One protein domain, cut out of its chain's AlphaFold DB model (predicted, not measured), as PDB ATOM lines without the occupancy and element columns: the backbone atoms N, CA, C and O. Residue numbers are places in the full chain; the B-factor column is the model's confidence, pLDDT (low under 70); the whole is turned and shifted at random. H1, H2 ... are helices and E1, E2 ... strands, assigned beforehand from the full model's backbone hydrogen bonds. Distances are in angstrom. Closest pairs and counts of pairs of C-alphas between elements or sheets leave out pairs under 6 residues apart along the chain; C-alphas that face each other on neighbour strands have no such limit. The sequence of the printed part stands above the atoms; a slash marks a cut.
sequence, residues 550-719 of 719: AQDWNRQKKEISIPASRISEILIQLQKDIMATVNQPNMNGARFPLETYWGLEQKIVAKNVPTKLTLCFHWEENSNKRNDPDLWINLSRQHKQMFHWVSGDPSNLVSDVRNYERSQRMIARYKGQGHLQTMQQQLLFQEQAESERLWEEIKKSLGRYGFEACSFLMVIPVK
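This is residues 550 to 719 of the 719 residues of an uncharacterized protein of Candidatus Magnetoglobus multicellularis str. Araruama (UniProt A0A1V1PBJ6). A long helical hairpin of H5 and H6 reaches from a small four-stranded sheet, and H1 packs on the hairpin toward its far end. H2 covers part of one face of the sheet and also packs on H5 and H6, while H4 grazes the sheet beside E4. The printed part has 170 residues with six named helices and four named strands, in the order H1 H2 E1 E2 E3 H3 H4 E4 H5 H6. The sheet is mixed, in the order E2 E1 E3 E4, and the class is mixed, helices and strands. The whole is loose, with a radius of gyration of the C-alphas of 20.1 A, and elongated, spanning 72 by 37 by 24 A.

H1, residues 550 to 559, touches residues 662 to 666 of H5, residues 651 to 671, at a steep tilt of 59 degrees; the closest C-alphas, of Lys 557 and Arg 662, are 5.8 A apart. H2, residues 564 to 581, touches H5 about perpendicular at 79 degrees, closest at Ile 567 and Val 657, whose C-alphas are 6.3 A apart. H2 is on the sheet of E1, residues 594 to 598, E2, 602 to 605, E3, 613 to 618, and E4, 642 to 646, at a height over the sheet of 9.4 A, making two layers, a helix on one face of a sheet. It runs along the strands, at 8 degrees to E1 on the local plane. E1 and E2 form a hairpin, with N 604 and O 596 at 2.8 A. E1 and E3 are parallel, with N 597 and O 615 at 2.8 A. E3, H3, residues 623 to 626, H4, residues 629 to 638, and E4 make a strand-helix-strand unit, two parallel neighbour strands with helices between, and its crossover is right-handed. E3 and E4 are parallel, with N 616 and O 643 within hydrogen-bond range at 2.8 A. H5 and H6, residues 678 to 707, touch at a shallow tilt of 30 degrees, opposite ways, closest at the C-alphas of Tyr 660 and Ser 691, 5.6 A. Every O i to N i+4 pair is within hydrogen-bond range in H1, H4, H5 and H6; H2 has 13 of 14, and H3 is too short for such a pair.

H1 begins at C-alpha 550, (44.746, 36.734, 87.882). H2 is 26.5 A long and H5 30.3 A. H6, 44.2 A long, ends at C-alpha 707, (17.709, 16.333, 105.953).

The C-alphas of Gln 677 and Lys 719, the two farthest apart, are 72.1 A apart. The printed part has no cut, and the link from H2 to E1, 12 residues, is long. The mean pLDDT of the printed part is 77.0, and residues 703 to 719 are among those under 70.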
ATOM      1  N   ALA A 550      45.419  37.844  87.209       68.38
ATOM      2  CA  ALA A 550      44.746  36.734  87.882       68.38
ATOM      3  C   ALA A 550      45.422  36.393  89.220       68.38
ATOM      4  O   ALA A 550      44.746  36.117  90.210       68.38
ATOM      5  N   GLN A 551      46.751  36.482  89.283       69.62
ATOM      6  CA  GLN A 551      47.490  36.292  90.532       69.62
ATOM      7  C   GLN A 551      47.178  37.380  91.556       69.62
ATOM      8  O   GLN A 551      46.923  37.079  92.722       69.62
ATOM      9  N   ASP A 552      47.152  38.639  91.117       74.88
ATOM     10  CA  ASP A 552      46.776  39.774  91.952       74.88
ATOM     11  C   ASP A 552      45.334  39.648  92.436       74.88
ATOM     12  O   ASP A 552      45.065  39.881  93.615       74.88
ATOM     13  N   TRP A 553      44.426  39.218  91.559       81.06
ATOM     14  CA  TRP A 553      43.042  38.921  91.912       81.06
ATOM     15  C   TRP A 553      42.952  37.850  93.005       81.06
ATOM     16  O   TRP A 553      42.323  38.065  94.041       81.06
ATOM     17  N   ASN A 554      43.645  36.723  92.824       77.56
ATOM     18  CA  ASN A 554      43.656  35.615  93.779       77.56
ATOM     19  C   ASN A 554      44.306  35.996  95.115       77.56
ATOM     20  O   ASN A 554      43.803  35.617  96.177       77.56
ATOM     21  N   ARG A 555      45.393  36.777  95.088       81.06
ATOM     22  CA  ARG A 555      46.026  37.332  96.292       81.06
ATOM     23  C   ARG A 555      45.050  38.227  97.051       81.06
ATOM     24  O   ARG A 555      44.822  37.991  98.235       81.06
ATOM     25  N   GLN A 556      44.410  39.172  96.361       83.88
ATOM     26  CA  GLN A 556      43.397  40.044  96.962       83.88
ATOM     27  C   GLN A 556      42.232  39.235  97.547       83.88
ATOM     28  O   GLN A 556      41.834  39.485  98.682       83.88
ATOM     29  N   LYS A 557      41.725  38.223  96.828       84.44
ATOM     30  CA  LYS A 557      40.654  37.329  97.307       84.44
ATOM     31  C   LYS A 557      41.058  36.593  98.592       84.44
ATOM     32  O   LYS A 557      40.248  36.501  99.515       84.44
ATOM     33  N   LYS A 558      42.303  36.103  98.691       82.38
ATOM     34  CA  LYS A 558      42.825  35.408  99.890       82.38
ATOM     35  C   LYS A 558      43.016  36.346 101.090       82.38
ATOM     36  O   LYS A 558      42.717  35.936 102.213       82.38
ATOM     37  N   GLU A 559      43.457  37.584 100.864       86.25
ATOM     38  CA  GLU A 559      43.657  38.606 101.909       86.25
ATOM     39  C   GLU A 559      42.345  39.101 102.539       86.25
ATOM     40  O   GLU A 559      42.342  39.609 103.662       86.25
ATOM     41  N   ILE A 560      41.207  38.923 101.859       87.75
ATOM     42  CA  ILE A 560      39.898  39.273 102.411       87.75
ATOM     43  C   ILE A 560      39.590  38.376 103.618       87.75
ATOM     44  O   ILE A 560      39.291  37.180 103.498       87.75
ATOM     45  N   SER A 561      39.613  38.994 104.800       87.50
ATOM     46  CA  SER A 561      39.161  38.384 106.047       87.50
ATOM     47  C   SER A 561      37.641  38.508 106.191       87.50
ATOM     48  O   SER A 561      37.069  39.602 106.079       87.50
ATOM     49  N   ILE A 562      36.984  37.371 106.427       89.44
ATOM     50  CA  ILE A 562      35.544  37.279 106.685       89.44
ATOM     51  C   ILE A 562      35.347  36.901 108.161       89.44
ATOM     52  O   ILE A 562      35.749  35.803 108.553       89.44
ATOM     53  N   PRO A 563      34.740  37.781 108.980       88.06
ATOM     54  CA  PRO A 563      34.414  37.474 110.370       88.06
ATOM     55  C   PRO A 563      33.440  36.297 110.488       88.06
ATOM     56  O   PRO A 563      32.532  36.158 109.669       88.06
ATOM     57  N   ALA A 564      33.570  35.499 111.551       82.25
ATOM     58  CA  ALA A 564      32.664  34.378 111.817       82.25
ATOM     59  C   ALA A 564      31.195  34.821 111.954       82.25
ATOM     60  O   ALA A 564      30.305  34.151 111.440       82.25
ATOM     61  N   SER A 565      30.940  35.998 112.541       84.00
ATOM     62  CA  SER A 565      29.588  36.567 112.662       84.00
ATOM     63  C   SER A 565      28.895  36.741 111.309       84.00
ATOM     64  O   SER A 565      27.712  36.442 111.180       84.00
ATOM     65  N   ARG A 566      29.643  37.155 110.279       87.00
ATOM     66  CA  ARG A 566      29.113  37.339 108.925       87.00
ATOM     67  C   ARG A 566      28.709  36.010 108.287       87.00
ATOM     68  O   ARG A 566      27.688  35.938 107.614       87.00
ATOM     69  N   ILE A 567      29.495  34.962 108.523       85.19
ATOM     70  CA  ILE A 567      29.174  33.604 108.068       85.19
ATOM     71  C   ILE A 567      27.871  33.142 108.732       85.19
ATOM     72  O   ILE A 567      26.965  32.674 108.043       85.19
ATOM     73  N   SER A 568      27.739  33.342 110.048       83.56
ATOM     74  CA  SER A 568      26.519  33.000 110.786       83.56
ATOM     75  C   SER A 568      25.292  33.754 110.269       83.56
ATOM     76  O   SER A 568      24.258  33.130 110.059       83.56
ATOM     77  N   GLU A 569      25.395  35.061 109.998       86.50
ATOM     78  CA  GLU A 569      24.294  35.863 109.435       86.50
ATOM     79  C   GLU A 569      23.729  35.260 108.140       86.50
ATOM     80  O   GLU A 569      22.511  35.154 107.984       86.50
ATOM     81  N   ILE A 570      24.608  34.842 107.226       85.62
ATOM     82  CA  ILE A 570      24.222  34.283 105.921       85.62
ATOM     83  C   ILE A 570      23.552  32.926 106.095       85.62
ATOM     84  O   ILE A 570      22.502  32.677 105.502       85.62
ATOM     85  N   LEU A 571      24.123  32.064 106.938       84.50
ATOM     86  CA  LEU A 571      23.546  30.755 107.233       84.50
ATOM     87  C   LEU A 571      22.171  30.882 107.904       84.50
ATOM     88  O   LEU A 571      21.242  30.168 107.532       84.50
ATOM     89  N   ILE A 572      22.005  31.830 108.832       85.00
ATOM     90  CA  ILE A 572      20.715  32.125 109.472       85.00
ATOM     91  C   ILE A 572      19.696  32.590 108.432       85.00
ATOM     92  O   ILE A 572      18.548  32.145 108.464       85.00
ATOM     93  N   GLN A 573      20.091  33.481 107.521       85.00
ATOM     94  CA  GLN A 573      19.200  33.984 106.480       85.00
ATOM     95  C   GLN A 573      18.764  32.866 105.525       85.00
ATOM     96  O   GLN A 573      17.573  32.711 105.268       85.00
ATOM     97  N   LEU A 574      19.696  32.023 105.081       82.19
ATOM     98  CA  LEU A 574      19.384  30.852 104.263       82.19
ATOM     99  C   LEU A 574      18.462  29.867 104.987       82.19
ATOM    100  O   LEU A 574      17.501  29.371 104.402       82.19
ATOM    101  N   GLN A 575      18.705  29.620 106.276       79.44
ATOM    102  CA  GLN A 575      17.838  28.772 107.088       79.44
ATOM    103  C   GLN A 575      16.420  29.359 107.189       79.44
ATOM    104  O   GLN A 575      15.451  28.602 107.120       79.44
ATOM    105  N   LYS A 576      16.266  30.690 107.312       81.81
ATOM    106  CA  LYS A 576      14.945  31.353 107.264       81.81
ATOM    107  C   LYS A 576      14.234  31.064 105.948       81.81
ATOM    108  O   LYS A 576      13.070  30.663 105.977       81.81
ATOM    109  N   ASP A 577      14.934  31.229 104.831       81.00
ATOM    110  CA  ASP A 577      14.365  31.055 103.494       81.00
ATOM    111  C   ASP A 577      13.940  29.599 103.252       81.00
ATOM    112  O   ASP A 577      12.833  29.347 102.774       81.00
ATOM    113  N   ILE A 578      14.752  28.620 103.675       78.69
ATOM    114  CA  ILE A 578      14.378  27.199 103.600       78.69
ATOM    115  C   ILE A 578      13.154  26.930 104.477       78.69
ATOM    116  O   ILE A 578      12.174  26.361 103.997       78.69
ATOM    117  N   MET A 579      13.150  27.381 105.736       75.81
ATOM    118  CA  MET A 579      12.023  27.158 106.652       75.81
ATOM    119  C   MET A 579      10.724  27.835 106.192       75.81
ATOM    120  O   MET A 579       9.644  27.350 106.527       75.81
ATOM    121  N   ALA A 580      10.798  28.907 105.398       75.62
ATOM    122  CA  ALA A 580       9.624  29.520 104.780       75.62
ATOM    123  C   ALA A 580       8.960  28.616 103.722       75.62
ATOM    124  O   ALA A 580       7.754  28.721 103.505       75.62
ATOM    125  N   THR A 581       9.725  27.716 103.095       73.25
ATOM    126  CA  THR A 581       9.230  26.775 102.068       73.25
ATOM    127  C   THR A 581       8.806  25.413 102.627       73.25
ATOM    128  O   THR A 581       8.103  24.662 101.952       73.25
ATOM    129  N   VAL A 582       9.193  25.086 103.865       73.69
ATOM    130  CA  VAL A 582       8.849  23.810 104.504       73.69
ATOM    131  C   VAL A 582       7.361  23.762 104.857       73.69
ATOM    132  O   VAL A 582       6.825  24.625 105.559       73.69
ATOM    133  N   ASN A 583       6.688  22.702 104.402       72.06
ATOM    134  CA  ASN A 583       5.290  22.454 104.734       72.06
ATOM    135  C   ASN A 583       5.108  22.242 106.239       72.06
ATOM    136  O   ASN A 583       5.889  21.555 106.896       72.06
ATOM    137  N   GLN A 584       4.030  22.803 106.784       75.88
ATOM    138  CA  GLN A 584       3.703  22.622 108.193       75.88
ATOM    139  C   GLN A 584       3.374  21.150 108.474       75.88
ATOM    140  O   GLN A 584       2.562  20.572 107.740       75.88
ATOM    141  N   PRO A 585       3.949  20.548 109.531       73.25
ATOM    142  CA  PRO A 585       3.606  19.194 109.923       73.25
ATOM    143  C   PRO A 585       2.108  19.097 110.213       73.25
ATOM    144  O   PRO A 585       1.510  19.985 110.829       73.25
ATOM    145  N   ASN A 586       1.498  18.017 109.733       73.56
ATOM    146  CA  ASN A 586       0.083  17.731 109.900       73.56
ATOM    147  C   ASN A 586      -0.065  16.415 110.662       73.56
ATOM    148  O   ASN A 586       0.509  15.405 110.262       73.56
ATOM    149  N   MET A 587      -0.848  16.431 111.736       71.12
ATOM    150  CA  MET A 587      -1.226  15.229 112.469       71.12
ATOM    151  C   MET A 587      -2.750  15.200 112.579       71.12
ATOM    152  O   MET A 587      -3.354  16.140 113.092       71.12
ATOM    153  N   ASN A 588      -3.376  14.136 112.070       75.75
ATOM    154  CA  ASN A 588      -4.830  13.922 112.101       75.75
ATOM    155  C   ASN A 588      -5.674  15.097 111.554       75.75
ATOM    156  O   ASN A 588      -6.762  15.369 112.051       75.75
ATOM    157  N   GLY A 589      -5.178  15.812 110.537       71.88
ATOM    158  CA  GLY A 589      -5.876  16.945 109.916       71.88
ATOM    159  C   GLY A 589      -5.582  18.309 110.554       71.88
ATOM    160  O   GLY A 589      -5.955  19.332 109.977       71.88
ATOM    161  N   ALA A 590      -4.877  18.352 111.690       74.94
ATOM    162  CA  ALA A 590      -4.434  19.584 112.336       74.94
ATOM    163  C   ALA A 590      -3.016  19.971 111.884       74.94
ATOM    164  O   ALA A 590      -2.073  19.189 112.006       74.94
ATOM    165  N   ARG A 591      -2.858  21.203 111.379       76.19
ATOM    166  CA  ARG A 591      -1.555  21.771 110.997       76.19
ATOM    167  C   ARG A 591      -0.880  22.421 112.200       76.19
ATOM    168  O   ARG A 591      -1.486  23.258 112.869       76.19
ATOM    169  N   PHE A 592       0.385  22.082 112.426       78.56
ATOM    170  CA  PHE A 592       1.189  22.624 113.515       78.56
ATOM    171  C   PHE A 592       2.150  23.689 112.971       78.56
ATOM    172  O   PHE A 592       3.014  23.385 112.143       78.56
ATOM    173  N   PRO A 593       2.025  24.956 113.396       79.94
ATOM    174  CA  PRO A 593       2.965  25.990 112.997       79.94
ATOM    175  C   PRO A 593       4.370  25.699 113.543       79.94
ATOM    176  O   PRO A 593       4.541  25.503 114.742       79.94
ATOM    177  N   LEU A 594       5.380  25.722 112.670       80.62
ATOM    178  CA  LEU A 594       6.786  25.610 113.066       80.62
ATOM    179  C   LEU A 594       7.320  26.947 113.599       80.62
ATOM    180  O   LEU A 594       7.187  27.977 112.931       80.62
ATOM    181  N   GLU A 595       7.934  26.908 114.780       84.62
ATOM    182  CA  GLU A 595       8.815  27.948 115.312       84.62
ATOM    183  C   GLU A 595      10.253  27.424 115.277       84.62
ATOM    184  O   GLU A 595      10.504  26.293 115.691       84.62
ATOM    185  N   THR A 596      11.196  28.215 114.767       84.81
ATOM    186  CA  THR A 596      12.582  27.765 114.579       84.81
ATOM    187  C   THR A 596      13.599  28.705 115.220       84.81
ATOM    188  O   THR A 596      13.419  29.926 115.217       84.81
ATOM    189  N   TYR A 597      14.677  28.133 115.760       83.56
ATOM    190  CA  TYR A 597      15.776  28.834 116.430       83.56
ATOM    191  C   TYR A 597      17.139  28.437 115.842       83.56
ATOM    192  O   TYR A 597      17.315  27.304 115.389       83.56
ATOM    193  N   TRP A 598      18.087  29.376 115.864       82.69
ATOM    194  CA  TRP A 598      19.509  29.188 115.577       82.69
ATOM    195  C   TRP A 598      20.257  29.216 116.909       82.69
ATOM    196  O   TRP A 598      20.397  30.277 117.526       82.69
ATOM    197  N   GLY A 599      20.674  28.048 117.393       81.50
ATOM    198  CA  GLY A 599      21.056  27.893 118.796       81.50
ATOM    199  C   GLY A 599      19.929  28.321 119.752       81.50
ATOM    200  O   GLY A 599      18.798  28.574 119.347       81.50
ATOM    201  N   LEU A 600      20.224  28.414 121.048       76.56
ATOM    202  CA  LEU A 600      19.205  28.760 122.053       76.56
ATOM    203  C   LEU A 600      18.822  30.245 122.071       76.56
ATOM    204  O   LEU A 600      17.793  30.613 122.635       76.56
ATOM    205  N   GLU A 601      19.648  31.099 121.475       68.94
ATOM    206  CA  GLU A 601      19.581  32.544 121.690       68.94
ATOM    207  C   GLU A 601      18.819  33.280 120.583       68.94
ATOM    208  O   GLU A 601      18.204  34.316 120.843       68.94
ATOM    209  N   GLN A 602      18.799  32.750 119.353       78.81
ATOM    210  CA  GLN A 602      18.318  33.501 118.196       78.81
ATOM    211  C   GLN A 602      17.103  32.855 117.524       78.81
ATOM    212  O   GLN A 602      17.169  31.768 116.960       78.81
ATOM    213  N   LYS A 603      15.973  33.571 117.520       80.31
ATOM    214  CA  LYS A 603      14.751  33.168 116.804       80.31
ATOM    215  C   LYS A 603      14.887  33.417 115.298       80.31
ATOM    216  O   LYS A 603      15.173  34.535 114.873       80.31
ATOM    217  N   ILE A 604      14.632  32.381 114.501       76.06
ATOM    218  CA  ILE A 604      14.693  32.388 113.031       76.06
ATOM    219  C   ILE A 604      13.295  32.662 112.458       76.06
ATOM    220  O   ILE A 604      13.101  33.659 111.764       76.06
ATOM    221  N   VAL A 605      12.317  31.812 112.796       76.31
ATOM    222  CA  VAL A 605      10.896  31.961 112.440       76.31
ATOM    223  C   VAL A 605      10.088  31.966 113.727       76.31
ATOM    224  O   VAL A 605      10.050  30.958 114.424       76.31
ATOM    225  N   ALA A 606       9.429  33.082 114.040       71.12
ATOM    226  CA  ALA A 606       8.600  33.219 115.235       71.12
ATOM    227  C   ALA A 606       7.115  33.052 114.892       71.12
ATOM    228  O   ALA A 606       6.612  33.677 113.955       71.12
ATOM    229  N   LYS A 607       6.392  32.247 115.678       69.19
ATOM    230  CA  LYS A 607       4.931  32.131 115.577       69.19
ATOM    231  C   LYS A 607       4.313  32.191 116.963       69.19
ATOM    232  O   LYS A 607       4.678  31.431 117.856       69.19
ATOM    233  N   ASN A 608       3.361  33.100 117.140       63.00
ATOM    234  CA  ASN A 608       2.713  33.324 118.428       63.00
ATOM    235  C   ASN A 608       1.387  32.555 118.509       63.00
ATOM    236  O   ASN A 608       0.313  33.143 118.590       63.00
ATOM    237  N   VAL A 609       1.471  31.227 118.394       71.50
ATOM    238  CA  VAL A 609       0.317  30.315 118.428       71.50
ATOM    239  C   VAL A 609       0.591  29.223 119.470       71.50
ATOM    240  O   VAL A 609       1.699  28.683 119.480       71.50
ATOM    241  N   PRO A 610      -0.374  28.874 120.340       64.81
ATOM    242  CA  PRO A 610      -0.161  27.908 121.424       64.81
ATOM    243  C   PRO A 610       0.100  26.468 120.950       64.81
ATOM    244  O   PRO A 610       0.690  25.689 121.685       64.81
ATOM    245  N   THR A 611      -0.285  26.109 119.722       70.06
ATOM    246  CA  THR A 611      -0.104  24.769 119.130       70.06
ATOM    247  C   THR A 611       1.170  24.645 118.284       70.06
ATOM    248  O   THR A 611       1.226  23.840 117.357       70.06
ATOM    249  N   LYS A 612       2.190  25.470 118.541       78.75
ATOM    250  CA  LYS A 612       3.425  25.475 117.746       78.75
ATOM    251  C   LYS A 612       4.370  24.326 118.095       78.75
ATOM    252  O   LYS A 612       4.460  23.914 119.249       78.75
ATOM    253  N   LEU A 613       5.115  23.867 117.095       81.00
ATOM    254  CA  LEU A 613       6.225  22.934 117.262       81.00
ATOM    255  C   LEU A 613       7.538  23.707 117.144       81.00
ATOM    256  O   LEU A 613       7.755  24.401 116.150       81.00
ATOM    257  N   THR A 614       8.396  23.595 118.157       83.69
ATOM    258  CA  THR A 614       9.640  24.369 118.234       83.69
ATOM    259  C   THR A 614      10.841  23.519 117.836       83.69
ATOM    260  O   THR A 614      11.083  22.490 118.459       83.69
ATOM    261  N   LEU A 615      11.611  23.959 116.840       83.94
ATOM    262  CA  LEU A 615      12.858  23.334 116.384       83.94
ATOM    263  C   LEU A 615      14.039  24.274 116.635       83.94
ATOM    264  O   LEU A 615      13.986  25.450 116.291       83.94
ATOM    265  N   CYS A 616      15.124  23.762 117.191       85.12
ATOM    266  CA  CYS A 616      16.351  24.508 117.429       85.12
ATOM    267  C   CYS A 616      17.508  23.843 116.695       85.12
ATOM    268  O   CYS A 616      17.874  22.714 117.018       85.12
ATOM    269  N   PHE A 617      18.082  24.557 115.731       84.12
ATOM    270  CA  PHE A 617      19.201  24.096 114.917       84.12
ATOM    271  C   PHE A 617      20.526  24.472 115.593       84.12
ATOM    272  O   PHE A 617      20.786  25.651 115.840       84.12
ATOM    273  N   HIS A 618      21.355  23.473 115.891       83.19
ATOM    274  CA  HIS A 618      22.688  23.601 116.479       83.19
ATOM    275  C   HIS A 618      23.744  23.254 115.431       83.19
ATOM    276  O   HIS A 618      23.852  22.102 115.011       83.19
ATOM    277  N   TRP A 619      24.526  24.255 115.034       78.12
ATOM    278  CA  TRP A 619      25.618  24.128 114.068       78.12
ATOM    279  C   TRP A 619      26.953  24.190 114.811       78.12
ATOM    280  O   TRP A 619      27.537  25.260 114.964       78.12
ATOM    281  N   GLU A 620      27.389  23.051 115.353       79.50
ATOM    282  CA  GLU A 620      28.574  22.962 116.213       79.50
ATOM    283  C   GLU A 620      29.803  22.487 115.416       79.50
ATOM    284  O   GLU A 620      29.876  21.346 114.942       79.50
ATOM    285  N   GLU A 621      30.784  23.384 115.280       72.50
ATOM    286  CA  GLU A 621      32.070  23.110 114.626       72.50
ATOM    287  C   GLU A 621      32.955  22.199 115.491       72.50
ATOM    288  O   GLU A 621      33.725  21.395 114.964       72.50
ATOM    289  N   ASN A 622      32.830  22.271 116.822       79.56
ATOM    290  CA  ASN A 622      33.632  21.453 117.720       79.56
ATOM    291  C   ASN A 622      33.138  19.998 117.736       79.56
ATOM    292  O   ASN A 622      32.109  19.676 118.337       79.56
ATOM    293  N   SER A 623      33.927  19.099 117.141       78.31
ATOM    294  CA  SER A 623      33.624  17.666 117.062       78.31
ATOM    295  C   SER A 623      33.331  17.028 118.422       78.31
ATOM    296  O   SER A 623      32.473  16.153 118.506       78.31
ATOM    297  N   ASN A 624      34.006  17.473 119.488       80.25
ATOM    298  CA  ASN A 624      33.848  16.898 120.823       80.25
ATOM    299  C   ASN A 624      32.492  17.258 121.429       80.25
ATOM    300  O   ASN A 624      31.840  16.396 121.999       80.25
ATOM    301  N   LYS A 625      32.045  18.508 121.261       79.56
ATOM    302  CA  LYS A 625      30.716  18.942 121.718       79.56
ATOM    303  C   LYS A 625      29.604  18.344 120.863       79.56
ATOM    304  O   LYS A 625      28.590  17.902 121.388       79.56
ATOM    305  N   ARG A 626      29.804  18.306 119.543       81.25
ATOM    306  CA  ARG A 626      28.837  17.743 118.595       81.25
ATOM    307  C   ARG A 626      28.540  16.274 118.897       81.25
ATOM    308  O   ARG A 626      27.379  15.881 118.871       81.25
ATOM    309  N   ASN A 627      29.566  15.495 119.232       78.50
ATOM    310  CA  ASN A 627      29.448  14.056 119.461       78.50
ATOM    311  C   ASN A 627      29.199  13.669 120.932       78.50
ATOM    312  O   ASN A 627      29.264  12.482 121.230       78.50
ATOM    313  N   ASP A 628      28.930  14.621 121.833       82.75
ATOM    314  CA  ASP A 628      28.651  14.367 123.256       82.75
ATOM    315  C   ASP A 628      27.147  14.099 123.481       82.75
ATOM    316  O   ASP A 628      26.344  15.038 123.481       82.75
ATOM    317  N   PRO A 629      26.713  12.837 123.674       77.94
ATOM    318  CA  PRO A 629      25.295  12.521 123.818       77.94
ATOM    319  C   PRO A 629      24.712  13.059 125.128       77.94
ATOM    320  O   PRO A 629      23.543  13.450 125.160       77.94
ATOM    321  N   ASP A 630      25.508  13.104 126.199       82.06
ATOM    322  CA  ASP A 630      25.053  13.539 127.519       82.06
ATOM    323  C   ASP A 630      24.736  15.036 127.518       82.06
ATOM    324  O   ASP A 630      23.728  15.458 128.097       82.06
ATOM    325  N   LEU A 631      25.536  15.840 126.808       83.56
ATOM    326  CA  LEU A 631      25.276  17.265 126.606       83.56
ATOM    327  C   LEU A 631      23.910  17.499 125.941       83.56
ATOM    328  O   LEU A 631      23.086  18.254 126.470       83.56
ATOM    329  N   TRP A 632      23.627  16.815 124.829       83.50
ATOM    330  CA  TRP A 632      22.373  16.991 124.086       83.50
ATOM    331  C   TRP A 632      21.153  16.413 124.818       83.50
ATOM    332  O   TRP A 632      20.083  17.031 124.814       83.50
ATOM    333  N   ILE A 633      21.306  15.274 125.506       81.50
ATOM    334  CA  ILE A 633      20.253  14.683 126.350       81.50
ATOM    335  C   ILE A 633      19.885  15.636 127.491       81.50
ATOM    336  O   ILE A 633      18.699  15.858 127.759       81.50
ATOM    337  N   ASN A 634      20.879  16.219 128.165       83.56
ATOM    338  CA  ASN A 634      20.640  17.164 129.251       83.56
ATOM    339  C   ASN A 634      19.962  18.446 128.750       83.56
ATOM    340  O   ASN A 634      19.013  18.914 129.385       83.56
ATOM    341  N   LEU A 635      20.365  18.956 127.582       83.00
ATOM    342  CA  LEU A 635      19.738  20.119 126.948       83.00
ATOM    343  C   LEU A 635      18.257  19.862 126.614       83.00
ATOM    344  O   LEU A 635      17.390  20.671 126.945       83.00
ATOM    345  N   SER A 636      17.949  18.689 126.049       81.00
ATOM    346  CA  SER A 636      16.573  18.269 125.744       81.00
ATOM    347  C   SER A 636      15.707  18.141 127.008       81.00
ATOM    348  O   SER A 636      14.544  18.550 127.018       81.00
ATOM    349  N   ARG A 637      16.274  17.644 128.119       82.12
ATOM    350  CA  ARG A 637      15.572  17.567 129.417       82.12
ATOM    351  C   ARG A 637      15.241  18.942 129.998       82.12
ATOM    352  O   ARG A 637      14.209  19.072 130.663       82.12
ATOM    353  N   GLN A 638      16.102  19.936 129.772       83.88
ATOM    354  CA  GLN A 638      15.878  21.321 130.195       83.88
ATOM    355  C   GLN A 638      14.808  22.004 129.328       83.88
ATOM    356  O   GLN A 638      13.937  22.691 129.862       83.88
ATOM    357  N   HIS A 639      14.800  21.745 128.017       81.75
ATOM    358  CA  HIS A 639      13.873  22.350 127.056       81.75
ATOM    359  C   HIS A 639      12.852  21.341 126.502       81.75
ATOM    360  O   HIS A 639      12.797  21.055 125.310       81.75
ATOM    361  N   LYS A 640      11.960  20.850 127.371       76.12
ATOM    362  CA  LYS A 640      10.991  19.769 127.070       76.12
ATOM    363  C   LYS A 640       9.998  20.038 125.927       76.12
ATOM    364  O   LYS A 640       9.313  19.118 125.498       76.12
ATOM    365  N   GLN A 641       9.869  21.284 125.476       78.12
ATOM    366  CA  GLN A 641       8.960  21.699 124.396       78.12
ATOM    367  C   GLN A 641       9.706  22.060 123.096       78.12
ATOM    368  O   GLN A 641       9.135  22.703 122.214       78.12
ATOM    369  N   MET A 642      10.984  21.685 122.991       82.19
ATOM    370  CA  MET A 642      11.862  22.029 121.878       82.19
ATOM    371  C   MET A 642      12.559  20.785 121.331       82.19
ATOM    372  O   MET A 642      13.119  19.977 122.069       82.19
ATOM    373  N   PHE A 643      12.546  20.656 120.012       82.19
ATOM    374  CA  PHE A 643      13.328  19.668 119.291       82.19
ATOM    375  C   PHE A 643      14.711  20.238 119.011       82.19
ATOM    376  O   PHE A 643      14.836  21.265 118.347       82.19
ATOM    377  N   HIS A 644      15.744  19.571 119.515       82.50
ATOM    378  CA  HIS A 644      17.128  19.936 119.249       82.50
ATOM    379  C   HIS A 644      17.620  19.156 118.040       82.50
ATOM    380  O   HIS A 644      17.602  17.926 118.031       82.50
ATOM    381  N   TRP A 645      18.037  19.890 117.023       79.44
ATOM    382  CA  TRP A 645      18.611  19.351 115.810       79.44
ATOM    383  C   TRP A 645      20.090  19.704 115.780       79.44
ATOM    384  O   TRP A 645      20.431  20.883 115.856       79.44
ATOM    385  N   VAL A 646      20.960  18.701 115.710       79.31
ATOM    386  CA  VAL A 646      22.415  18.880 115.706       79.31
ATOM    387  C   VAL A 646      22.922  18.543 114.311       79.31
ATOM    388  O   VAL A 646      22.645  17.459 113.801       79.31
ATOM    389  N   SER A 647      23.624  19.480 113.673       73.94
ATOM    390  CA  SER A 647      24.148  19.268 112.323       73.94
ATOM    391  C   SER A 647      25.267  18.222 112.309       73.94
ATOM    392  O   SER A 647      25.973  18.037 113.301       73.94
ATOM    393  N   GLY A 648      25.508  17.613 111.144       74.56
ATOM    394  CA  GLY A 648      26.797  16.981 110.838       74.56
ATOM    395  C   GLY A 648      27.945  18.002 110.809       74.56
ATOM    396  O   GLY A 648      27.759  19.159 111.186       74.56
ATOM    397  N   ASP A 649      29.135  17.589 110.361       78.31
ATOM    398  CA  ASP A 649      30.298  18.483 110.291       78.31
ATOM    399  C   ASP A 649      30.061  19.683 109.356       78.31
ATOM    400  O   ASP A 649      29.986  19.483 108.139       78.31
ATOM    401  N   PRO A 650      29.950  20.919 109.887       77.00
ATOM    402  CA  PRO A 650      29.639  22.085 109.077       77.00
ATOM    403  C   PRO A 650      30.888  22.730 108.462       77.00
ATOM    404  O   PRO A 650      30.757  23.728 107.757       77.00
ATOM    405  N   SER A 651      32.092  22.194 108.698       78.81
ATOM    406  CA  SER A 651      33.360  22.832 108.307       78.81
ATOM    407  C   SER A 651      33.438  23.162 106.811       78.81
ATOM    408  O   SER A 651      33.862  24.259 106.445       78.81
ATOM    409  N   ASN A 652      32.956  22.257 105.950       80.75
ATOM    410  CA  ASN A 652      32.913  22.476 104.498       80.75
ATOM    411  C   ASN A 652      31.913  23.580 104.119       80.75
ATOM    412  O   ASN A 652      32.239  24.491 103.362       80.75
ATOM    413  N   LEU A 653      30.721  23.568 104.723       83.69
ATOM    414  CA  LEU A 653      29.706  24.602 104.512       83.69
ATOM    415  C   LEU A 653      30.221  25.988 104.943       83.69
ATOM    416  O   LEU A 653      30.015  26.982 104.250       83.69
ATOM    417  N   VAL A 654      30.944  26.051 106.062       85.12
ATOM    418  CA  VAL A 654      31.582  27.275 106.565       85.12
ATOM    419  C   VAL A 654      32.683  27.756 105.616       85.12
ATOM    420  O   VAL A 654      32.792  28.964 105.374       85.12
ATOM    421  N   SER A 655      33.486  26.850 105.043       85.56
ATOM    422  CA  SER A 655      34.480  27.227 104.031       85.56
ATOM    423  C   SER A 655      33.844  27.733 102.738       85.56
ATOM    424  O   SER A 655      34.328  28.722 102.186       85.56
ATOM    425  N   ASP A 656      32.736  27.132 102.304       87.38
ATOM    426  CA  ASP A 656      32.030  27.528 101.083       87.38
ATOM    427  C   ASP A 656      31.415  28.922 101.237       87.38
ATOM    428  O   ASP A 656      31.640  29.792 100.394       87.38
ATOM    429  N   VAL A 657      30.737  29.194 102.362       88.69
ATOM    430  CA  VAL A 657      30.198  30.533 102.674       88.69
ATOM    431  C   VAL A 657      31.312  31.575 102.770       88.69
ATOM    432  O   VAL A 657      31.164  32.698 102.284       88.69
ATOM    433  N   ARG A 658      32.460  31.213 103.356       90.19
ATOM    434  CA  ARG A 658      33.626  32.103 103.425       90.19
ATOM    435  C   ARG A 658      34.159  32.443 102.033       90.19
ATOM    436  O   ARG A 658      34.485  33.603 101.783       90.19
ATOM    437  N   ASN A 659      34.254  31.461 101.141       86.75
ATOM    438  CA  ASN A 659      34.701  31.677  99.766       86.75
ATOM    439  C   ASN A 659      33.684  32.505  98.971       86.75
ATOM    440  O   ASN A 659      34.087  33.458  98.307       86.75
ATOM    441  N   TYR A 660      32.387  32.238  99.136       92.12
ATOM    442  CA  TYR A 660      31.307  33.029  98.543       92.12
ATOM    443  C   TYR A 660      31.374  34.511  98.948       92.12
ATOM    444  O   TYR A 660      31.339  35.394  98.091       92.12
ATOM    445  N   GLU A 661      31.546  34.817 100.237       91.19
ATOM    446  CA  GLU A 661      31.648  36.211 100.699       91.19
ATOM    447  C   GLU A 661      32.914  36.915 100.192       91.19
ATOM    448  O   GLU A 661      32.887  38.115  99.898       91.19
ATOM    449  N   ARG A 662      34.028  36.185 100.049       91.06
ATOM    450  CA  ARG A 662      35.236  36.721  99.405       91.06
ATOM    451  C   ARG A 662      34.961  37.087  97.948       91.06
ATOM    452  O   ARG A 662      35.317  38.191  97.535       91.06
ATOM    453  N   SER A 663      34.275  36.214  97.211       90.12
ATOM    454  CA  SER A 663      33.856  36.462  95.828       90.12
ATOM    455  C   SER A 663      32.939  37.680  95.714       90.12
ATOM    456  O   SER A 663      33.198  38.567  94.903       90.12
ATOM    457  N   GLN A 664      31.932  37.808  96.583       91.50
ATOM    458  CA  GLN A 664      31.023  38.963  96.592       91.50
ATOM    459  C   GLN A 664      31.752  40.291  96.836       91.50
ATOM    460  O   GLN A 664      31.500  41.283  96.147       91.50
ATOM    461  N   ARG A 665      32.713  40.316  97.769       90.25
ATOM    462  CA  ARG A 665      33.535  41.511  98.023       90.25
ATOM    463  C   ARG A 665      34.444  41.862  96.843       90.25
ATOM    464  O   ARG A 665      34.586  43.046  96.537       90.25
ATOM    465  N   MET A 666      35.016  40.868  96.162       89.88
ATOM    466  CA  MET A 666      35.789  41.087  94.933       89.88
ATOM    467  C   MET A 666      34.908  41.664  93.818       89.88
ATOM    468  O   MET A 666      35.247  42.695  93.237       89.88
ATOM    469  N   ILE A 667      33.734  41.071  93.579       90.06
ATOM    470  CA  ILE A 667      32.774  41.547  92.571       90.06
ATOM    471  C   ILE A 667      32.364  42.997  92.856       90.06
ATOM    472  O   ILE A 667      32.389  43.826  91.945       90.06
ATOM    473  N   ALA A 668      32.029  43.328  94.108       88.06
ATOM    474  CA  ALA A 668      31.653  44.685  94.501       88.06
ATOM    475  C   ALA A 668      32.798  45.692  94.296       88.06
ATOM    476  O   ALA A 668      32.576  46.778  93.755       88.06
ATOM    477  N   ARG A 669      34.030  45.319  94.672       87.31
ATOM    478  CA  ARG A 669      35.224  46.163  94.520       87.31
ATOM    479  C   ARG A 669      35.489  46.524  93.059       87.31
ATOM    480  O   ARG A 669      35.753  47.686  92.765       87.31
ATOM    481  N   TYR A 670      35.407  45.546  92.159       85.06
ATOM    482  CA  TYR A 670      35.741  45.737  90.748       85.06
ATOM    483  C   TYR A 670      34.576  46.296  89.919       85.06
ATOM    484  O   TYR A 670      34.822  47.097  89.023       85.06
ATOM    485  N   LYS A 671      33.309  46.004  90.255       82.69
ATOM    486  CA  LYS A 671      32.150  46.705  89.655       82.69
ATOM    487  C   LYS A 671      32.128  48.201  89.987       82.69
ATOM    488  O   LYS A 671      31.602  48.983  89.205       82.69
ATOM    489  N   GLY A 672      32.692  48.597  91.131       75.50
ATOM    490  CA  GLY A 672      32.837  50.001  91.522       75.50
ATOM    491  C   GLY A 672      33.923  50.769  90.756       75.50
ATOM    492  O   GLY A 672      33.979  51.993  90.859       75.50
ATOM    493  N   GLN A 673      34.782  50.089  89.988       80.38
ATOM    494  CA  GLN A 673      35.819  50.719  89.168       80.38
ATOM    495  C   GLN A 673      35.289  50.945  87.747       80.38
ATOM    496  O   GLN A 673      35.025  50.003  87.010       80.38
ATOM    497  N   GLY A 674      35.135  52.211  87.345       65.00
ATOM    498  CA  GLY A 674      34.507  52.574  86.066       65.00
ATOM    499  C   GLY A 674      35.295  52.198  84.801       65.00
ATOM    500  O   GLY A 674      34.722  52.198  83.715       65.00
ATOM    501  N   HIS A 675      36.587  51.875  84.909       72.56
ATOM    502  CA  HIS A 675      37.399  51.430  83.774       72.56
ATOM    503  C   HIS A 675      38.246  50.218  84.169       72.56
ATOM    504  O   HIS A 675      39.236  50.347  84.886       72.56
ATOM    505  N   LEU A 676      37.831  49.041  83.703       78.62
ATOM    506  CA  LEU A 676      38.550  47.783  83.881       78.62
ATOM    507  C   LEU A 676      39.260  47.413  82.585       78.62
ATOM    508  O   LEU A 676      38.660  47.486  81.511       78.62
ATOM    509  N   GLN A 677      40.506  46.959  82.693       76.38
ATOM    510  CA  GLN A 677      41.210  46.355  81.560       76.38
ATOM    511  C   GLN A 677      40.476  45.086  81.094       76.38
ATOM    512  O   GLN A 677      39.837  44.406  81.899       76.38
ATOM    513  N   THR A 678      40.599  44.722  79.815       71.88
ATOM    514  CA  THR A 678      39.902  43.569  79.208       71.88
ATOM    515  C   THR A 678      40.070  42.276  80.016       71.88
ATOM    516  O   THR A 678      39.107  41.544  80.229       71.88
ATOM    517  N   MET A 679      41.272  42.023  80.543       69.06
ATOM    518  CA  MET A 679      41.548  40.846  81.373       69.06
ATOM    519  C   MET A 679      40.832  40.896  82.733       69.06
ATOM    520  O   MET A 679      40.287  39.897  83.194       69.06
ATOM    521  N   GLN A 680      40.767  42.070  83.367       78.25
ATOM    522  CA  GLN A 680      40.043  42.257  84.629       78.25
ATOM    523  C   GLN A 680      38.529  42.095  84.444       78.25
ATOM    524  O   GLN A 680      37.856  41.584  85.336       78.25
ATOM    525  N   GLN A 681      37.992  42.474  83.279       80.81
ATOM    526  CA  GLN A 681      36.590  42.224  82.931       80.81
ATOM    527  C   GLN A 681      36.298  40.723  82.800       80.81
ATOM    528  O   GLN A 681      35.280  40.253  83.309       80.81
ATOM    529  N   GLN A 682      37.199  39.959  82.171       77.94
ATOM    530  CA  GLN A 682      37.070  38.500  82.073       77.94
ATOM    531  C   GLN A 682      37.128  37.824  83.449       77.94
ATOM    532  O   GLN A 682      36.278  36.985  83.743       77.94
ATOM    533  N   LEU A 683      38.073  38.224  84.308       82.06
ATOM    534  CA  LEU A 683      38.173  37.715  85.683       82.06
ATOM    535  C   LEU A 683      36.924  38.050  86.507       82.06
ATOM    536  O   LEU A 683      36.402  37.188  87.206       82.06
ATOM    537  N   LEU A 684      36.388  39.265  86.367       86.12
ATOM    538  CA  LEU A 684      35.143  39.661  87.024       86.12
ATOM    539  C   LEU A 684      33.954  38.794  86.581       86.12
ATOM    540  O   LEU A 684      33.114  38.450  87.411       86.12
ATOM    541  N   PHE A 685      33.867  38.452  85.294       84.44
ATOM    542  CA  PHE A 685      32.814  37.575  84.779       84.44
ATOM    543  C   PHE A 685      32.955  36.140  85.309       84.44
ATOM    544  O   PHE A 685      31.971  35.544  85.746       84.44
ATOM    545  N   GLN A 686      34.179  35.604  85.337       81.50
ATOM    546  CA  GLN A 686      34.460  34.287  85.919       81.50
ATOM    547  C   GLN A 686      34.114  34.240  87.413       81.50
ATOM    548  O   GLN A 686      33.453  33.302  87.851       81.50
ATOM    549  N   GLU A 687      34.478  35.273  88.176       87.69
ATOM    550  CA  GLU A 687      34.177  35.358  89.608       87.69
ATOM    551  C   GLU A 687      32.666  35.446  89.880       87.69
ATOM    552  O   GLU A 687      32.183  34.892  90.866       87.69
ATOM    553  N   GLN A 688      31.895  36.106  89.006       87.94
ATOM    554  CA  GLN A 688      30.430  36.121  89.098       87.94
ATOM    555  C   GLN A 688      29.846  34.717  88.928       87.94
ATOM    556  O   GLN A 688      29.057  34.288  89.769       87.94
ATOM    557  N   ALA A 689      30.285  33.989  87.900       83.25
ATOM    558  CA  ALA A 689      29.845  32.618  87.664       83.25
ATOM    559  C   ALA A 689      30.255  31.670  88.808       83.25
ATOM    560  O   ALA A 689      29.447  30.857  89.260       83.25
ATOM    561  N   GLU A 690      31.485  31.794  89.324       84.62
ATOM    562  CA  GLU A 690      31.952  31.026  90.486       84.62
ATOM    563  C   GLU A 690      31.115  31.347  91.731       84.62
ATOM    564  O   GLU A 690      30.684  30.434  92.437       84.62
ATOM    565  N   SER A 691      30.817  32.626  91.980       89.69
ATOM    566  CA  SER A 691      29.995  33.038  93.117       89.69
ATOM    567  C   SER A 691      28.565  32.504  93.037       89.69
ATOM    568  O   SER A 691      28.011  32.136  94.073       89.69
ATOM    569  N   GLU A 692      27.962  32.463  91.848       87.62
ATOM    570  CA  GLU A 692      26.644  31.855  91.636       87.62
ATOM    571  C   GLU A 692      26.686  30.342  91.878       87.62
ATOM    572  O   GLU A 692      25.812  29.799  92.560       87.62
ATOM    573  N   ARG A 693      27.738  29.664  91.398       88.12
ATOM    574  CA  ARG A 693      27.938  28.229  91.631       88.12
ATOM    575  C   ARG A 693      28.077  27.909  93.120       88.12
ATOM    576  O   ARG A 693      27.374  27.028  93.611       88.12
ATOM    577  N   LEU A 694      28.935  28.648  93.830       87.12
ATOM    578  CA  LEU A 694      29.130  28.510  95.278       87.12
ATOM    579  C   LEU A 694      27.822  28.745  96.033       87.12
ATOM    580  O   LEU A 694      27.512  28.014  96.965       87.12
ATOM    581  N   TRP A 695      27.018  29.725  95.617       87.94
ATOM    582  CA  TRP A 695      25.724  29.995  96.243       87.94
ATOM    583  C   TRP A 695      24.746  28.820  96.119       87.94
ATOM    584  O   TRP A 695      24.093  28.444  97.095       87.94
ATOM    585  N   GLU A 696      24.665  28.207  94.940       85.31
ATOM    586  CA  GLU A 696      23.831  27.023  94.725       85.31
ATOM    587  C   GLU A 696      24.368  25.787  95.464       85.31
ATOM    588  O   GLU A 696      23.581  25.005  96.003       85.31
ATOM    589  N   GLU A 697      25.690  25.618  95.550       84.94
ATOM    590  CA  GLU A 697      26.324  24.579  96.374       84.94
ATOM    591  C   GLU A 697      26.012  24.774  97.864       84.94
ATOM    592  O   GLU A 697      25.565  23.828  98.508       84.94
ATOM    593  N   ILE A 698      26.123  25.998  98.394       86.38
ATOM    594  CA  ILE A 698      25.778  26.330  99.786       86.38
ATOM    595  C   ILE A 698      24.312  25.987 100.072       86.38
ATOM    596  O   ILE A 698      24.033  25.312 101.063       86.38
ATOM    597  N   LYS A 699      23.366  26.382  99.205       82.00
ATOM    598  CA  LYS A 699      21.940  26.037  99.370       82.00
ATOM    599  C   LYS A 699      21.709  24.527  99.385       82.00
ATOM    600  O   LYS A 699      20.971  24.027 100.235       82.00
ATOM    601  N   LYS A 700      22.332  23.796  98.454       80.62
ATOM    602  CA  LYS A 700      22.218  22.332  98.369       80.62
ATOM    603  C   LYS A 700      22.814  21.652  99.594       80.62
ATOM    604  O   LYS A 700      22.181  20.752 100.135       80.62
ATOM    605  N   SER A 701      23.993  22.081 100.033       77.94
ATOM    606  CA  SER A 701      24.663  21.559 101.222       77.94
ATOM    607  C   SER A 701      23.831  21.824 102.468       77.94
ATOM    608  O   SER A 701      23.560  20.894 103.215       77.94
ATOM    609  N   LEU A 702      23.324  23.044 102.656       74.44
ATOM    610  CA  LEU A 702      22.472  23.390 103.798       74.44
ATOM    611  C   LEU A 702      21.160  22.584 103.799       74.44
ATOM    612  O   LEU A 702      20.722  22.122 104.850       74.44
ATOM    613  N   GLY A 703      20.592  22.318 102.617       66.38
ATOM    614  CA  GLY A 703      19.477  21.385 102.441       66.38
ATOM    615  C   GLY A 703      19.837  19.933 102.785       66.38
ATOM    616  O   GLY A 703      19.104  19.289 103.527       66.38
ATOM    617  N   ARG A 704      20.972  19.410 102.305       65.38
ATOM    618  CA  ARG A 704      21.430  18.039 102.608       65.38
ATOM    619  C   ARG A 704      21.727  17.851 104.085       65.38
ATOM    620  O   ARG A 704      21.169  16.941 104.683       65.38
ATOM    621  N   TYR A 705      22.518  18.744 104.679       58.94
ATOM    622  CA  TYR A 705      22.781  18.722 106.113       58.94
ATOM    623  C   TYR A 705      21.482  18.821 106.894       58.94
ATOM    624  O   TYR A 705      21.362  18.079 107.850       58.94
ATOM    625  N   GLY A 706      20.515  19.634 106.436       51.53
ATOM    626  CA  GLY A 706      19.159  19.784 106.974       51.53
ATOM    627  C   GLY A 706      18.291  18.515 107.006       51.53
ATOM    628  O   GLY A 706      17.400  18.424 107.851       51.53
ATOM    629  N   PHE A 707      18.538  17.540 106.121       45.91
ATOM    630  CA  PHE A 707      17.709  16.333 105.953       45.91
ATOM    631  C   PHE A 707      18.449  15.003 106.221       45.91
ATOM    632  O   PHE A 707      17.800  14.030 106.604       45.91
ATOM    633  N   GLU A 708      19.777  14.935 106.078       40.44
ATOM    634  CA  GLU A 708      20.591  13.766 106.443       40.44
ATOM    635  C   GLU A 708      20.938  13.816 107.937       40.44
ATOM    636  O   GLU A 708      21.877  14.466 108.390       40.44
ATOM    637  N   ALA A 709      20.104  13.142 108.722       37.25
ATOM    638  CA  ALA A 709      20.192  13.082 110.168       37.25
ATOM    639  C   ALA A 709      21.483  12.412 110.670       37.25
ATOM    640  O   ALA A 709      21.790  11.276 110.314       37.25
ATOM    641  N   CYS A 710      22.145  13.050 111.635       39.81
ATOM    642  CA  CYS A 710      22.823  12.336 112.712       39.81
ATOM    643  C   CYS A 710      22.155  12.753 114.028       39.81
ATOM    644  O   CYS A 710      22.318  13.874 114.492       39.81
ATOM    645  N   SER A 711      21.379  11.823 114.593       37.88
ATOM    646  CA  SER A 711      20.767  11.874 115.932       37.88
ATOM    647  C   SER A 711      19.576  12.831 116.112       37.88
ATOM    648  O   SER A 711      19.715  13.966 116.555       37.88
ATOM    649  N   PHE A 712      18.352  12.329 115.898       42.03
ATOM    650  CA  PHE A 712      17.176  12.897 116.568       42.03
ATOM    651  C   PHE A 712      17.208  12.467 118.039       42.03
ATOM    652  O   PHE A 712      16.969  11.301 118.346       42.03
ATOM    653  N   LEU A 713      17.496  13.388 118.960       40.69
ATOM    654  CA  LEU A 713      17.373  13.129 120.395       40.69
ATOM    655  C   LEU A 713      16.033  13.670 120.896       40.69
ATOM    656  O   LEU A 713      15.846  14.873 121.071       40.69
ATOM    657  N   MET A 714      15.088  12.755 121.119       37.84
ATOM    658  CA  MET A 714      13.830  13.025 121.809       37.84
ATOM    659  C   MET A 714      13.828  12.233 123.118       37.84
ATOM    660  O   MET A 714      13.795  11.004 123.097       37.84
ATOM    661  N   VAL A 715      13.838  12.912 124.267       37.09
ATOM    662  CA  VAL A 715      13.412  12.294 125.531       37.09
ATOM    663  C   VAL A 715      11.982  12.756 125.786       37.09
ATOM    664  O   VAL A 715      11.761  13.834 126.330       37.09
ATOM    665  N   ILE A 716      11.003  11.956 125.356       32.97
ATOM    666  CA  ILE A 716       9.593  12.176 125.704       32.97
ATOM    667  C   ILE A 716       9.434  11.841 127.193       32.97
ATOM    668  O   ILE A 716       9.668  10.690 127.571       32.97
ATOM    669  N   PRO A 717       9.009  12.772 128.064       30.56
ATOM    670  CA  PRO A 717       8.437  12.366 129.330       30.56
ATOM    671  C   PRO A 717       7.054  11.792 129.025       30.56
ATOM    672  O   PRO A 717       6.116  12.539 128.752       30.56
ATOM    673  N   VAL A 718       6.938  10.464 129.040       29.66
ATOM    674  CA  VAL A 718       5.637   9.794 129.091       29.66
ATOM    675  C   VAL A 718       4.963  10.238 130.389       29.66
ATOM    676  O   VAL A 718       5.474   9.979 131.481       29.66
ATOM    677  N   LYS A 719       3.840  10.937 130.263       32.19
ATOM    678  CA  LYS A 719       2.801  10.961 131.284       32.19
ATOM    679  C   LYS A 719       1.489  10.583 130.638       32.19
ATOM    680  O   LYS A 719       1.185  11.181 129.583       32.19
TER     681      LYS A 719